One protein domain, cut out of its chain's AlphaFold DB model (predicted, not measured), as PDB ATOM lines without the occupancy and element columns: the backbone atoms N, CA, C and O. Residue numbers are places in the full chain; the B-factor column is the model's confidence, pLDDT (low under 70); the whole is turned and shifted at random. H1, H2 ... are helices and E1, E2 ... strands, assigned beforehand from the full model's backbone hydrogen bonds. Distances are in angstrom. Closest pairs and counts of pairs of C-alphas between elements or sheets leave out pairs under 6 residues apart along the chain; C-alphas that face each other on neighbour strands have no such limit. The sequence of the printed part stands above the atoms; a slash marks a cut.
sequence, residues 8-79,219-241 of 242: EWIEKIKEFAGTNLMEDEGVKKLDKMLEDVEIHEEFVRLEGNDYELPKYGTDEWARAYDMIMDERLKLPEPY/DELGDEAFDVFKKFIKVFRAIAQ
ATOM      1  N   GLU A   8     -34.096  16.128  12.653       98.38
ATOM      2  CA  GLU A   8     -34.550  15.984  14.038       98.38
ATOM      3  C   GLU A   8     -33.839  14.837  14.765       98.38
ATOM      4  O   GLU A   8     -33.546  14.928  15.959       98.38
ATOM      5  N   TRP A   9     -33.545  13.749  14.046       98.38
ATOM      6  CA  TRP A   9     -32.782  12.633  14.591       98.38
ATOM      7  C   TRP A   9     -31.341  13.051  14.879       98.38
ATOM      8  O   TRP A   9     -30.842  12.838  15.982       98.38
ATOM      9  N   ILE A  10     -30.684  13.693  13.911       98.44
ATOM     10  CA  ILE A  10     -29.309  14.174  14.052       98.44
ATOM     11  C   ILE A  10     -29.216  15.149  15.222       98.44
ATOM     12  O   ILE A  10     -28.331  14.994  16.060       98.44
ATOM     13  N   GLU A  11     -30.124  16.120  15.314       98.38
ATOM     14  CA  GLU A  11     -30.139  17.098  16.403       98.38
ATOM     15  C   GLU A  11     -30.220  16.410  17.771       98.38
ATOM     16  O   GLU A  11     -29.372  16.660  18.631       98.38
ATOM     17  N   LYS A  12     -31.165  15.477  17.954       98.12
ATOM     18  CA  LYS A  12     -31.330  14.783  19.237       98.12
ATOM     19  C   LYS A  12     -30.134  13.909  19.595       98.12
ATOM     20  O   LYS A  12     -29.688  13.921  20.739       98.12
ATOM     21  N   ILE A  13     -29.604  13.144  18.644       97.94
ATOM     22  CA  ILE A  13     -28.501  12.218  18.927       97.94
ATOM     23  C   ILE A  13     -27.200  12.978  19.180       97.94
ATOM     24  O   ILE A  13     -26.426  12.576  20.047       97.94
ATOM     25  N   LYS A  14     -26.981  14.112  18.503       98.50
ATOM     26  CA  LYS A  14     -25.871  15.014  18.829       98.50
ATOM     27  C   LYS A  14     -26.021  15.627  20.211       98.50
ATOM     28  O   LYS A  14     -25.047  15.681  20.954       98.50
ATOM     29  N   GLU A  15     -27.228  16.055  20.567       98.31
ATOM     30  CA  GLU A  15     -27.519  16.577  21.898       98.31
ATOM     31  C   GLU A  15     -27.236  15.535  22.988       98.31
ATOM     32  O   GLU A  15     -26.545  15.835  23.963       98.31
ATOM     33  N   PHE A  16     -27.726  14.307  22.805       98.25
ATOM     34  CA  PHE A  16     -27.482  13.189  23.712       98.25
ATOM     35  C   PHE A  16     -25.985  12.869  23.828       98.25
ATOM     36  O   PHE A  16     -25.445  12.807  24.931       98.25
ATOM     37  N   ALA A  17     -25.298  12.709  22.693       97.75
ATOM     38  CA  ALA A  17     -23.880  12.367  22.654       97.75
ATOM     39  C   ALA A  17     -23.005  13.457  23.288       97.75
ATOM     40  O   ALA A  17     -22.104  13.136  24.060       97.75
ATOM     41  N   GLY A  18     -23.288  14.726  22.990       97.50
ATOM     42  CA  GLY A  18     -22.529  15.892  23.436       97.50
ATOM     43  C   GLY A  18     -22.903  16.422  24.822       97.50
ATOM     44  O   GLY A  18     -22.509  17.538  25.154       97.50
ATOM     45  N   THR A  19     -23.667  15.684  25.633       97.56
ATOM     46  CA  THR A  19     -23.941  16.099  27.017       97.56
ATOM     47  C   THR A  19     -22.871  15.557  27.974       97.56
ATOM     48  O   THR A  19     -22.588  14.358  27.999       97.56
ATOM     49  N   ASN A  20     -22.261  16.453  28.760       95.94
ATOM     50  CA  ASN A  20     -21.137  16.141  29.645       95.94
ATOM     51  C   ASN A  20     -21.600  15.606  31.012       95.94
ATOM     52  O   ASN A  20     -22.171  16.347  31.804       95.94
ATOM     53  N   LEU A  21     -21.295  14.346  31.331       95.06
ATOM     54  CA  LEU A  21     -21.581  13.762  32.652       95.06
ATOM     55  C   LEU A  21     -20.621  14.227  33.763       95.06
ATOM     56  O   LEU A  21     -20.846  13.900  34.924       95.06
ATOM     57  N   MET A  22     -19.579  14.993  33.431       94.50
ATOM     58  CA  MET A  22     -18.624  15.558  34.397       94.50
ATOM     59  C   MET A  22     -19.029  16.948  34.909       94.50
ATOM     60  O   MET A  22     -18.335  17.518  35.748       94.50
ATOM     61  N   GLU A  23     -20.122  17.514  34.395       95.69
ATOM     62  CA  GLU A  23     -20.612  18.845  34.757       95.69
ATOM     63  C   GLU A  23     -22.048  18.770  35.276       95.69
ATOM     64  O   GLU A  23     -22.905  18.154  34.644       95.69
ATOM     65  N   ASP A  24     -22.343  19.471  36.374       96.81
ATOM     66  CA  ASP A  24     -23.673  19.491  37.005       96.81
ATOM     67  C   ASP A  24     -24.807  19.828  36.022       96.81
ATOM     68  O   ASP A  24     -25.907  19.280  36.111       96.81
ATOM     69  N   GLU A  25     -24.570  20.758  35.090       97.31
ATOM     70  CA  GLU A  25     -25.562  21.121  34.074       97.31
ATOM     71  C   GLU A  25     -25.830  19.966  33.106       97.31
ATOM     72  O   GLU A  25     -26.987  19.711  32.760       97.31
ATOM     73  N   GLY A  26     -24.786  19.240  32.702       97.62
ATOM     74  CA  GLY A  26     -24.918  18.088  31.824       97.62
ATOM     75  C   GLY A  26     -25.562  16.890  32.521       97.62
ATOM     76  O   GLY A  26     -26.426  16.248  31.927       97.62
ATOM     77  N   VAL A  27     -25.253  16.656  33.801       98.25
ATOM     78  CA  VAL A  27     -25.926  15.645  34.635       98.25
ATOM     79  C   VAL A  27     -27.431  15.916  34.703       98.25
ATOM     80  O   VAL A  27     -28.224  15.054  34.331       98.25
ATOM     81  N   LYS A  28     -27.841  17.141  35.065       98.25
ATOM     82  CA  LYS A  28     -29.263  17.535  35.123       98.25
ATOM     83  C   LYS A  28     -29.957  17.429  33.770       98.25
ATOM     84  O   LYS A  28     -31.120  17.032  33.691       98.25
ATOM     85  N   LYS A  29     -29.258  17.816  32.701       98.00
ATOM     86  CA  LYS A  29     -29.781  17.747  31.338       98.00
ATOM     87  C   LYS A  29     -30.034  16.300  30.914       98.00
ATOM     88  O   LYS A  29     -31.116  16.013  30.405       98.00
ATOM     89  N   LEU A  30     -29.067  15.407  31.127       97.75
ATOM     90  CA  LEU A  30     -29.227  13.989  30.811       97.75
ATOM     91  C   LEU A  30     -30.281  13.328  31.692       97.75
ATOM     92  O   LEU A  30     -31.099  12.592  31.157       97.75
ATOM     93  N   ASP A  31     -30.323  13.609  32.997       98.19
ATOM     94  CA  ASP A  31     -31.330  13.007  33.878       98.19
ATOM     95  C   ASP A  31     -32.752  13.327  33.407       98.19
ATOM     96  O   ASP A  31     -33.574  12.425  33.259       98.19
ATOM     97  N   LYS A  32     -33.001  14.592  33.044       97.81
ATOM     98  CA  LYS A  32     -34.277  15.023  32.461       97.81
ATOM     99  C   LYS A  32     -34.565  14.348  31.116       97.81
ATOM    100  O   LYS A  32     -35.684  13.903  30.883       97.81
ATOM    101  N   MET A  33     -33.578  14.273  30.220       97.69
ATOM    102  CA  MET A  33     -33.743  13.620  28.912       97.69
ATOM    103  C   MET A  33     -34.094  12.128  29.055       97.69
ATOM    104  O   MET A  33     -34.779  11.563  28.202       97.69
ATOM    105  N   LEU A  34     -33.617  11.500  30.132       97.25
ATOM    106  CA  LEU A  34     -33.717  10.070  30.404       97.25
ATOM    107  C   LEU A  34     -34.837   9.696  31.390       97.25
ATOM    108  O   LEU A  34     -34.936   8.523  31.750       97.25
ATOM    109  N   GLU A  35     -35.663  10.649  31.829       94.56
ATOM    110  CA  GLU A  35     -36.705  10.436  32.846       94.56
ATOM    111  C   GLU A  35     -37.749   9.396  32.401       94.56
ATOM    112  O   GLU A  35     -38.022   8.447  33.134       94.56
ATOM    113  N   ASP A  36     -38.238   9.514  31.161       92.94
ATOM    114  CA  ASP A  36     -39.286   8.663  30.573       92.94
ATOM    115  C   ASP A  36     -38.780   7.874  29.349       92.94
ATOM    116  O   ASP A  36     -39.476   7.732  28.339       92.94
ATOM    117  N   VAL A  37     -37.528   7.404  29.387       97.00
ATOM    118  CA  VAL A  37     -36.951   6.682  28.247       97.00
ATOM    119  C   VAL A  37     -37.578   5.297  28.063       97.00
ATOM    120  O   VAL A  37     -37.674   4.504  29.000       97.00
ATOM    121  N   GLU A  38     -37.928   4.964  26.821       97.62
ATOM    122  CA  GLU A  38     -38.297   3.602  26.427       97.62
ATOM    123  C   GLU A  38     -37.341   3.096  25.344       97.62
ATOM    124  O   GLU A  38     -37.133   3.756  24.324       97.62
ATOM    125  N   ILE A  39     -36.776   1.906  25.540       97.00
ATOM    126  CA  ILE A  39     -35.897   1.255  24.563       97.00
ATOM    127  C   ILE A  39     -36.681   0.130  23.889       97.00
ATOM    128  O   ILE A  39     -37.113  -0.813  24.553       97.00
ATOM    129  N   HIS A  40     -36.837   0.224  22.571       97.12
ATOM    130  CA  HIS A  40     -37.459  -0.793  21.723       97.12
ATOM    131  C   HIS A  40     -36.423  -1.367  20.749       97.12
ATOM    132  O   HIS A  40     -35.299  -0.877  20.659       97.12
ATOM    133  N   GLU A  41     -36.781  -2.424  20.017       94.31
ATOM    134  CA  GLU A  41     -35.863  -3.084  19.073       94.31
ATOM    135  C   GLU A  41     -35.450  -2.164  17.910       94.31
ATOM    136  O   GLU A  41     -34.283  -2.130  17.532       94.31
ATOM    137  N   GLU A  42     -36.394  -1.383  17.374       97.06
ATOM    138  CA  GLU A  42     -36.183  -0.550  16.180       97.06
ATOM    139  C   GLU A  42     -36.063   0.951  16.480       97.06
ATOM    140  O   GLU A  42     -35.731   1.733  15.589       97.06
ATOM    141  N   PHE A  43     -36.366   1.392  17.703       98.12
ATOM    142  CA  PHE A  43     -36.343   2.807  18.072       98.12
ATOM    143  C   PHE A  43     -36.094   3.010  19.570       98.12
ATOM    144  O   PHE A  43     -36.370   2.139  20.393       98.12
ATOM    145  N   VAL A  44     -35.622   4.199  19.935       98.12
ATOM    146  CA  VAL A  44     -35.628   4.693  21.315       98.12
ATOM    147  C   VAL A  44     -36.614   5.851  21.434       98.12
ATOM    148  O   VAL A  44     -36.653   6.722  20.564       98.12
ATOM    149  N   ARG A  45     -37.430   5.868  22.490       98.19
ATOM    150  CA  ARG A  45     -38.290   7.007  22.818       98.19
ATOM    151  C   ARG A  45     -37.581   7.909  23.815       98.19
ATOM    152  O   ARG A  45     -37.317   7.484  24.933       98.19
ATOM    153  N   LEU A  46     -37.308   9.147  23.416       97.00
ATOM    154  CA  LEU A  46     -36.722  10.184  24.267       97.00
ATOM    155  C   LEU A  46     -37.638  11.403  24.240       97.00
ATOM    156  O   LEU A  46     -38.059  11.836  23.166       97.00
ATOM    157  N   GLU A  47     -37.971  11.939  25.415       95.69
ATOM    158  CA  GLU A  47     -38.799  13.150  25.554       95.69
ATOM    159  C   GLU A  47     -40.101  13.094  24.720       95.69
ATOM    160  O   GLU A  47     -40.485  14.051  24.045       95.69
ATOM    161  N   GLY A  48     -40.761  11.930  24.715       95.75
ATOM    162  CA  GLY A  48     -42.027  11.696  24.009       95.75
ATOM    163  C   GLY A  48     -41.920  11.471  22.495       95.75
ATOM    164  O   GLY A  48     -42.950  11.303  21.843       95.75
ATOM    165  N   ASN A  49     -40.712  11.435  21.926       97.94
ATOM    166  CA  ASN A  49     -40.487  11.229  20.497       97.94
ATOM    167  C   ASN A  49     -39.732   9.928  20.218       97.94
ATOM    168  O   ASN A  49     -38.781   9.599  20.919       97.94
ATOM    169  N   ASP A  50     -40.127   9.219  19.161       98.50
ATOM    170  CA  ASP A  50     -39.466   7.982  18.727       98.50
ATOM    171  C   ASP A  50     -38.328   8.295  17.744       98.50
ATOM    172  O   ASP A  50     -38.569   8.951  16.727       98.50
ATOM    173  N   TYR A  51     -37.133   7.768  17.997       98.44
ATOM    174  CA  TYR A  51     -35.935   7.908  17.167       98.44
ATOM    175  C   TYR A  51     -35.481   6.531  16.688       98.44
ATOM    176  O   TYR A  51     -35.162   5.671  17.506       98.44
ATOM    177  N   GLU A  52     -35.468   6.312  15.374       98.38
ATOM    178  CA  GLU A  52     -35.071   5.032  14.771       98.38
ATOM    179  C   GLU A  52     -33.641   4.633  15.168       98.38
ATOM    180  O   GLU A  52     -32.739   5.469  15.208       98.38
ATOM    181  N   LEU A  53     -33.427   3.350  15.447       98.00
ATOM    182  CA  LEU A  53     -32.108   2.789  15.703       98.00
ATOM    183  C   LEU A  53     -31.527   2.265  14.380       98.00
ATOM    184  O   LEU A  53     -32.088   1.337  13.793       98.00
ATOM    185  N   PRO A  54     -30.421   2.842  13.873       96.50
ATOM    186  CA  PRO A  54     -29.852   2.409  12.605       96.50
ATOM    187  C   PRO A  54     -29.264   1.009  12.757       96.50
ATOM    188  O   PRO A  54     -28.509   0.755  13.685       96.50
ATOM    189  N   LYS A  55     -29.548   0.097  11.827       95.62
ATOM    190  CA  LYS A  55     -29.083  -1.294  11.924       95.62
ATOM    191  C   LYS A  55     -27.550  -1.387  11.925       95.62
ATOM    192  O   LYS A  55     -26.907  -0.900  10.990       95.62
ATOM    193  N   TYR A  56     -26.981  -2.088  12.911       95.38
ATOM    194  CA  TYR A  56     -25.535  -2.317  13.027       95.38
ATOM    195  C   TYR A  56     -24.912  -2.837  11.719       95.38
ATOM    196  O   TYR A  56     -25.483  -3.689  11.031       95.38
ATOM    197  N   GLY A  57     -23.730  -2.321  11.373       92.56
ATOM    198  CA  GLY A  57     -22.974  -2.717  10.180       92.56
ATOM    199  C   GLY A  57     -23.447  -2.091   8.862       92.56
ATOM    200  O   GLY A  57     -22.853  -2.361   7.820       92.56
ATOM    201  N   THR A  58     -24.488  -1.253   8.877       95.81
ATOM    202  CA  THR A  58     -24.888  -0.446   7.712       95.81
ATOM    203  C   THR A  58     -24.074   0.850   7.609       95.81
ATOM    204  O   THR A  58     -23.520   1.328   8.599       95.81
ATOM    205  N   ASP A  59     -24.037   1.463   6.420       96.00
ATOM    206  CA  ASP A  59     -23.409   2.781   6.217       96.00
ATOM    207  C   ASP A  59     -24.051   3.873   7.085       96.00
ATOM    208  O   ASP A  59     -23.373   4.789   7.544       96.00
ATOM    209  N   GLU A  60     -25.365   3.791   7.293       96.00
ATOM    210  CA  GLU A  60     -26.113   4.718   8.140       96.00
ATOM    211  C   GLU A  60     -25.685   4.599   9.604       96.00
ATOM    212  O   GLU A  60     -25.360   5.608  10.227       96.00
ATOM    213  N   TRP A  61     -25.577   3.368  10.119       96.75
ATOM    214  CA  TRP A  61     -25.038   3.109  11.453       96.75
ATOM    215  C   TRP A  61     -23.594   3.600  11.597       96.75
ATOM    216  O   TRP A  61     -23.267   4.259  12.579       96.75
ATOM    217  N   ALA A  62     -22.737   3.345  10.605       95.69
ATOM    218  CA  ALA A  62     -21.342   3.781  10.658       95.69
ATOM    219  C   ALA A  62     -21.228   5.313  10.736       95.69
ATOM    220  O   ALA A  62     -20.462   5.837  11.542       95.69
ATOM    221  N   ARG A  63     -22.040   6.040   9.953       96.00
ATOM    222  CA  ARG A  63     -22.112   7.510  10.019       96.00
ATOM    223  C   ARG A  63     -22.663   8.004  11.353       96.00
ATOM    224  O   ARG A  63     -22.164   8.996  11.870       96.00
ATOM    225  N   ALA A  64     -23.672   7.330  11.904       96.88
ATOM    226  CA  ALA A  64     -24.212   7.647  13.222       96.88
ATOM    227  C   ALA A  64     -23.156   7.470  14.324       96.88
ATOM    228  O   ALA A  64     -22.988   8.361  15.152       96.88
ATOM    229  N   TYR A  65     -22.407   6.364  14.306       97.06
ATOM    230  CA  TYR A  65     -21.337   6.105  15.268       97.06
ATOM    231  C   TYR A  65     -20.206   7.140  15.156       97.06
ATOM    232  O   TYR A  65     -19.789   7.697  16.170       97.06
ATOM    233  N   ASP A  66     -19.755   7.447  13.933       97.06
ATOM    234  CA  ASP A  66     -18.761   8.500  13.681       97.06
ATOM    235  C   ASP A  66     -19.257   9.864  14.193       97.06
ATOM    236  O   ASP A  66     -18.524  10.575  14.872       97.06
ATOM    237  N   MET A  67     -20.524  10.209  13.945       97.75
ATOM    238  CA  MET A  67     -21.126  11.449  14.440       97.75
ATOM    239  C   MET A  67     -21.154  11.506  15.972       97.75
ATOM    240  O   MET A  67     -20.835  12.543  16.549       97.75
ATOM    241  N   ILE A  68     -21.536  10.413  16.639       97.88
ATOM    242  CA  ILE A  68     -21.535  10.325  18.104       97.88
ATOM    243  C   ILE A  68     -20.117  10.534  18.635       97.88
ATOM    244  O   ILE A  68     -19.922  11.335  19.545       97.88
ATOM    245  N   MET A  69     -19.127   9.853  18.054       97.81
ATOM    246  CA  MET A  69     -17.719  10.029  18.411       97.81
ATOM    247  C   MET A  69     -17.269  11.485  18.227       97.81
ATOM    248  O   MET A  69     -16.686  12.053  19.147       97.81
ATOM    249  N   ASP A  70     -17.580  12.106  17.088       98.25
ATOM    250  CA  ASP A  70     -17.207  13.491  16.783       98.25
ATOM    251  C   ASP A  70     -17.827  14.498  17.761       98.25
ATOM    252  O   ASP A  70     -17.171  15.465  18.144       98.25
ATOM    253  N   GLU A  71     -19.083  14.307  18.178       98.25
ATOM    254  CA  GLU A  71     -19.697  15.163  19.201       98.25
ATOM    255  C   GLU A  71     -19.068  14.945  20.579       98.25
ATOM    256  O   GLU A  71     -18.814  15.912  21.296       98.25
ATOM    257  N   ARG A  72     -18.758  13.696  20.941       97.75
ATOM    258  CA  ARG A  72     -18.132  13.378  22.231       97.75
ATOM    259  C   ARG A  72     -16.701  13.888  22.337       97.75
ATOM    260  O   ARG A  72     -16.311  14.363  23.396       97.75
ATOM    261  N   LEU A  73     -15.948  13.901  21.237       97.88
ATOM    262  CA  LEU A  73     -14.606  14.494  21.175       97.88
ATOM    263  C   LEU A  73     -14.591  16.014  21.408       97.88
ATOM    264  O   LEU A  73     -13.528  16.578  21.663       97.88
ATOM    265  N   LYS A  74     -15.741  16.698  21.334       97.94
ATOM    266  CA  LYS A  74     -15.845  18.130  21.673       97.94
ATOM    267  C   LYS A  74     -15.947  18.376  23.177       97.94
ATOM    268  O   LYS A  74     -15.790  19.522  23.598       97.94
ATOM    269  N   LEU A  75     -16.244  17.343  23.968       97.31
ATOM    270  CA  LEU A  75     -16.288  17.443  25.422       97.31
ATOM    271  C   LEU A  75     -14.880  17.699  25.981       97.31
ATOM    272  O   LEU A  75     -13.890  17.283  25.369       97.31
ATOM    273  N   PRO A  76     -14.763  18.378  27.134       96.75
ATOM    274  CA  PRO A  76     -13.489  18.489  27.822       96.75
ATOM    275  C   PRO A  76     -13.069  17.133  28.401       96.75
ATOM    276  O   PRO A  76     -13.898  16.308  28.781       96.75
ATOM    277  N   GLU A  77     -11.762  16.927  28.494       96.25
ATOM    278  CA  GLU A  77     -11.175  15.819  29.243       96.25
ATOM    279  C   GLU A  77     -11.454  15.970  30.761       96.25
ATOM    280  O   GLU A  77     -11.538  17.102  31.250       96.25
ATOM    281  N   PRO A  78     -11.542  14.867  31.535       97.19
ATOM    282  CA  PRO A  78     -11.274  13.482  31.140       97.19
ATOM    283  C   PRO A  78     -12.430  12.813  30.382       97.19
ATOM    284  O   PRO A  78     -13.597  13.142  30.571       97.19
ATOM    285  N   TYR A  79     -12.096  11.817  29.561       97.25
ATOM    286  CA  TYR A  79     -13.071  11.027  28.808       97.25
ATOM    287  C   TYR A  79     -13.525   9.770  29.544       97.25
ATOM    288  O   TYR A  79     -12.729   9.104  30.211       97.25
ATOM    289  N   ASP A 219     -17.220   4.275  37.882       91.75
ATOM    290  CA  ASP A 219     -17.242   4.233  39.351       91.75
ATOM    291  C   ASP A 219     -16.423   5.345  40.027       91.75
ATOM    292  O   ASP A 219     -16.493   5.508  41.243       91.75
ATOM    293  N   GLU A 220     -15.689   6.145  39.251       95.19
ATOM    294  CA  GLU A 220     -15.037   7.374  39.718       95.19
ATOM    295  C   GLU A 220     -15.934   8.619  39.570       95.19
ATOM    296  O   GLU A 220     -15.565   9.702  40.029       95.19
ATOM    297  N   LEU A 221     -17.110   8.487  38.941       96.19
ATOM    298  CA  LEU A 221     -18.111   9.553  38.880       96.19
ATOM    299  C   LEU A 221     -18.675   9.858  40.276       96.19
ATOM    300  O   LEU A 221     -18.812   8.974  41.119       96.19
ATOM    301  N   GLY A 222     -19.070  11.113  40.511       95.50
ATOM    302  CA  GLY A 222     -19.842  11.463  41.708       95.50
ATOM    303  C   GLY A 222     -21.220  10.790  41.708       95.50
ATOM    304  O   GLY A 222     -21.773  10.548  40.639       95.50
ATOM    305  N   ASP A 223     -21.791  10.538  42.890       95.94
ATOM    306  CA  ASP A 223     -23.015   9.735  43.073       95.94
ATOM    307  C   ASP A 223     -24.161  10.100  42.106       95.94
ATOM    308  O   ASP A 223     -24.721   9.224  41.446       95.94
ATOM    309  N   GLU A 224     -24.478  11.393  41.961       96.38
ATOM    310  CA  GLU A 224     -25.544  11.866  41.061       96.38
ATOM    311  C   GLU A 224     -25.213  11.582  39.585       96.38
ATOM    312  O   GLU A 224     -26.036  11.040  38.846       96.38
ATOM    313  N   ALA A 225     -23.982  11.879  39.160       97.75
ATOM    314  CA  ALA A 225     -23.520  11.598  37.803       97.75
ATOM    315  C   ALA A 225     -23.489  10.090  37.512       97.75
ATOM    316  O   ALA A 225     -23.830   9.669  36.407       97.75
ATOM    317  N   PHE A 226     -23.124   9.275  38.501       97.69
ATOM    318  CA  PHE A 226     -23.101   7.823  38.392       97.69
ATOM    319  C   PHE A 226     -24.512   7.232  38.243       97.69
ATOM    320  O   PHE A 226     -24.738   6.338  37.422       97.69
ATOM    321  N   ASP A 227     -25.499   7.763  38.968       96.69
ATOM    322  CA  ASP A 227     -26.898   7.360  38.817       96.69
ATOM    323  C   ASP A 227     -27.449   7.670  37.420       96.69
ATOM    324  O   ASP A 227     -28.105   6.818  36.806       96.69
ATOM    325  N   VAL A 228     -27.122   8.843  36.876       97.88
ATOM    326  CA  VAL A 228     -27.481   9.209  35.499       97.88
ATOM    327  C   VAL A 228     -26.714   8.358  34.485       97.88
ATOM    328  O   VAL A 228     -27.306   7.889  33.509       97.88
ATOM    329  N   PHE A 229     -25.430   8.077  34.729       97.88
ATOM    330  CA  PHE A 229     -24.606   7.218  33.877       97.88
ATOM    331  C   PHE A 229     -25.247   5.841  33.663       97.88
ATOM    332  O   PHE A 229     -25.321   5.374  32.526       97.88
ATOM    333  N   LYS A 230     -25.782   5.212  34.719       96.94
ATOM    334  CA  LYS A 230     -26.451   3.899  34.620       96.94
ATOM    335  C   LYS A 230     -27.649   3.900  33.669       96.94
ATOM    336  O   LYS A 230     -27.938   2.874  33.058       96.94
ATOM    337  N   LYS A 231     -28.362   5.025  33.535       96.38
ATOM    338  CA  LYS A 231     -29.432   5.193  32.533       96.38
ATOM    339  C   LYS A 231     -28.831   5.465  31.153       96.38
ATOM    340  O   LYS A 231     -29.215   4.839  30.167       96.38
ATOM    341  N   PHE A 232     -27.851   6.365  31.102       97.38
ATOM    342  CA  PHE A 232     -27.167   6.786  29.884       97.38
ATOM    343  C   PHE A 232     -26.531   5.612  29.134       97.38
ATOM    344  O   PHE A 232     -26.760   5.489  27.936       97.38
ATOM    345  N   ILE A 233     -25.803   4.712  29.809       96.81
ATOM    346  CA  ILE A 233     -25.150   3.566  29.155       96.81
ATOM    347  C   ILE A 233     -26.161   2.649  28.457       96.81
ATOM    348  O   ILE A 233     -25.890   2.174  27.356       96.81
ATOM    349  N   LYS A 234     -27.355   2.445  29.025       95.56
ATOM    350  CA  LYS A 234     -28.403   1.612  28.409       95.56
ATOM    351  C   LYS A 234     -28.892   2.220  27.098       95.56
ATOM    352  O   LYS A 234     -28.974   1.535  26.080       95.56
ATOM    353  N   VAL A 235     -29.163   3.522  27.115       96.75
ATOM    354  CA  VAL A 235     -29.620   4.269  25.938       96.75
ATOM    355  C   VAL A 235     -28.519   4.387  24.895       96.75
ATOM    356  O   VAL A 235     -28.763   4.165  23.712       96.75
ATOM    357  N   PHE A 236     -27.292   4.660  25.333       97.06
ATOM    358  CA  PHE A 236     -26.125   4.712  24.468       97.06
ATOM    359  C   PHE A 236     -25.938   3.390  23.723       97.06
ATOM    360  O   PHE A 236     -25.793   3.398  22.504       97.06
ATOM    361  N   ARG A 237     -26.006   2.254  24.426       95.31
ATOM    362  CA  ARG A 237     -25.898   0.924  23.812       95.31
ATOM    363  C   ARG A 237     -27.007   0.648  22.803       95.31
ATOM    364  O   ARG A 237     -26.725   0.101  21.742       95.31
ATOM    365  N   ALA A 238     -28.239   1.069  23.092       95.56
ATOM    366  CA  ALA A 238     -29.338   0.963  22.139       95.56
ATOM    367  C   ALA A 238     -29.053   1.772  20.861       95.56
ATOM    368  O   ALA A 238     -29.130   1.227  19.764       95.56
ATOM    369  N   ILE A 239     -28.647   3.038  20.994       95.75
ATOM    370  CA  ILE A 239     -28.309   3.921  19.863       95.75
ATOM    371  C   ILE A 239     -27.118   3.381  19.061       95.75
ATOM    372  O   ILE A 239     -27.150   3.368  17.831       95.75
ATOM    373  N   ALA A 240     -26.079   2.909  19.747       94.56
ATOM    374  CA  ALA A 240     -24.868   2.375  19.136       94.56
ATOM    375  C   ALA A 240     -25.023   0.931  18.620       94.56
ATOM    376  O   ALA A 240     -24.152   0.470  17.886       94.56
ATOM    377  N   GLN A 241     -26.126   0.245  18.945       94.25
ATOM    378  CA  GLN A 241     -26.423  -1.144  18.570       94.25
ATOM    379  C   GLN A 241     -25.340  -2.151  18.996       94.25
ATOM    380  O   GLN A 241     -24.910  -2.993  18.202       94.25
TER     381      GLN A 241
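AT A GLANCE: This is residues 8 to 79 and 219 to 241 of the 242 residues of the protein "SCP2 domain-containing protein" of Candidatus Methanolliviera hydrocarbonicum (UniProt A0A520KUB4). A small four-helix assembly with a short hairpin at one end: the longest helix, H4, runs along the length of the body, H2 crosses its first half, and H1 and H3 pack together near its other end. The two-stranded antiparallel hairpin E1 and E2 packs on H1, mostly through E2, and on residues 235 to 239 of H4, mostly through E1. The printed part has 95 residues, with four named helices and two named strands in the order H1, H2, E1, E2, H3, H4; by class it is mostly helix. It is compact, with a radius of gyration of the C-alphas of 13.0 A, and its C-alphas span 36 by 27 by 23 A.

IN THESE COORDINATES: H1, residues 8 to 17, begins at C-alpha 8 (-34.550, 15.984, 14.038) and is 14.2 A long. H2, residues 24 to 33, is also 14.2 A long. E1, residues 43 to 46, measures 9.6 A and E2, residues 49 to 52, measures 10.0 A. H3, residues 59 to 72, begins at C-alpha 59 (-23.409, 2.781, 6.217) and is 19.9 A long. H4, residues 223 to 240, is 25.1 A long, has a kink of 33 degrees near residue 231 and ends at C-alpha 240 (-24.868, 2.375, 19.136).

HOW THE PARTS SIT: H1 touches H3, which meets it with residues 67 to 72 alone; the closest C-alphas are those of Ala 17 and Ile 68, 5.5 A apart, at a steep tilt of 46 degrees, the same way. H1 and H2 are close but not clearly touching, and H1 and H4 are near each other. H2 touches H4, by residues 224 to 232 of H4 alone; the closest C-alphas, of Asp 31 and Val 228, are 5.6 A apart, at a steep tilt of 50 degrees, the same way. E1 and E2 form an antiparallel hairpin, with N 44 and O 51 at 2.9 A and N 51 and O 44 at 2.8 A, within hydrogen-bond range. Residues 38 to 39 make a short antiparallel pairing with residues 44 to 45 of E1. The closest C-alphas of H1 and E2, of Trp 9 and Tyr 51, are 6.2 A apart; those of E1 and H4, of Val 44 and Ala 238, are 7.4 A apart. H3 and H4 only just touch, with 3 pairs of C-alphas within 8 A, the closest those of Tyr 65 and Ala 240 at 6.4 A, at a shallow tilt of 23 degrees, opposite ways. Helix packing is mostly crossed, but only just: 1 of these 3 touching pairs is at a shallow tilt. H2 and H3, for instance, are apart. Every O i to N i+4 pair is within hydrogen-bond range in H1, H2 and H3, and 12 of 14 are in H4.

THE WHOLE: The C-alphas farthest apart, of Asp 59 and Asp 223, are 37.5 A apart. Residues 80 to 218 are not printed, and C-alphas 79 and 219 stand 13.2 A apart across that cut, which lies in the link from H3 to H4. Of the links printed whole, E1 to E2 is tight and the others are short. The mean pLDDT of the printed part is 96.9, and no printed residue is under 70.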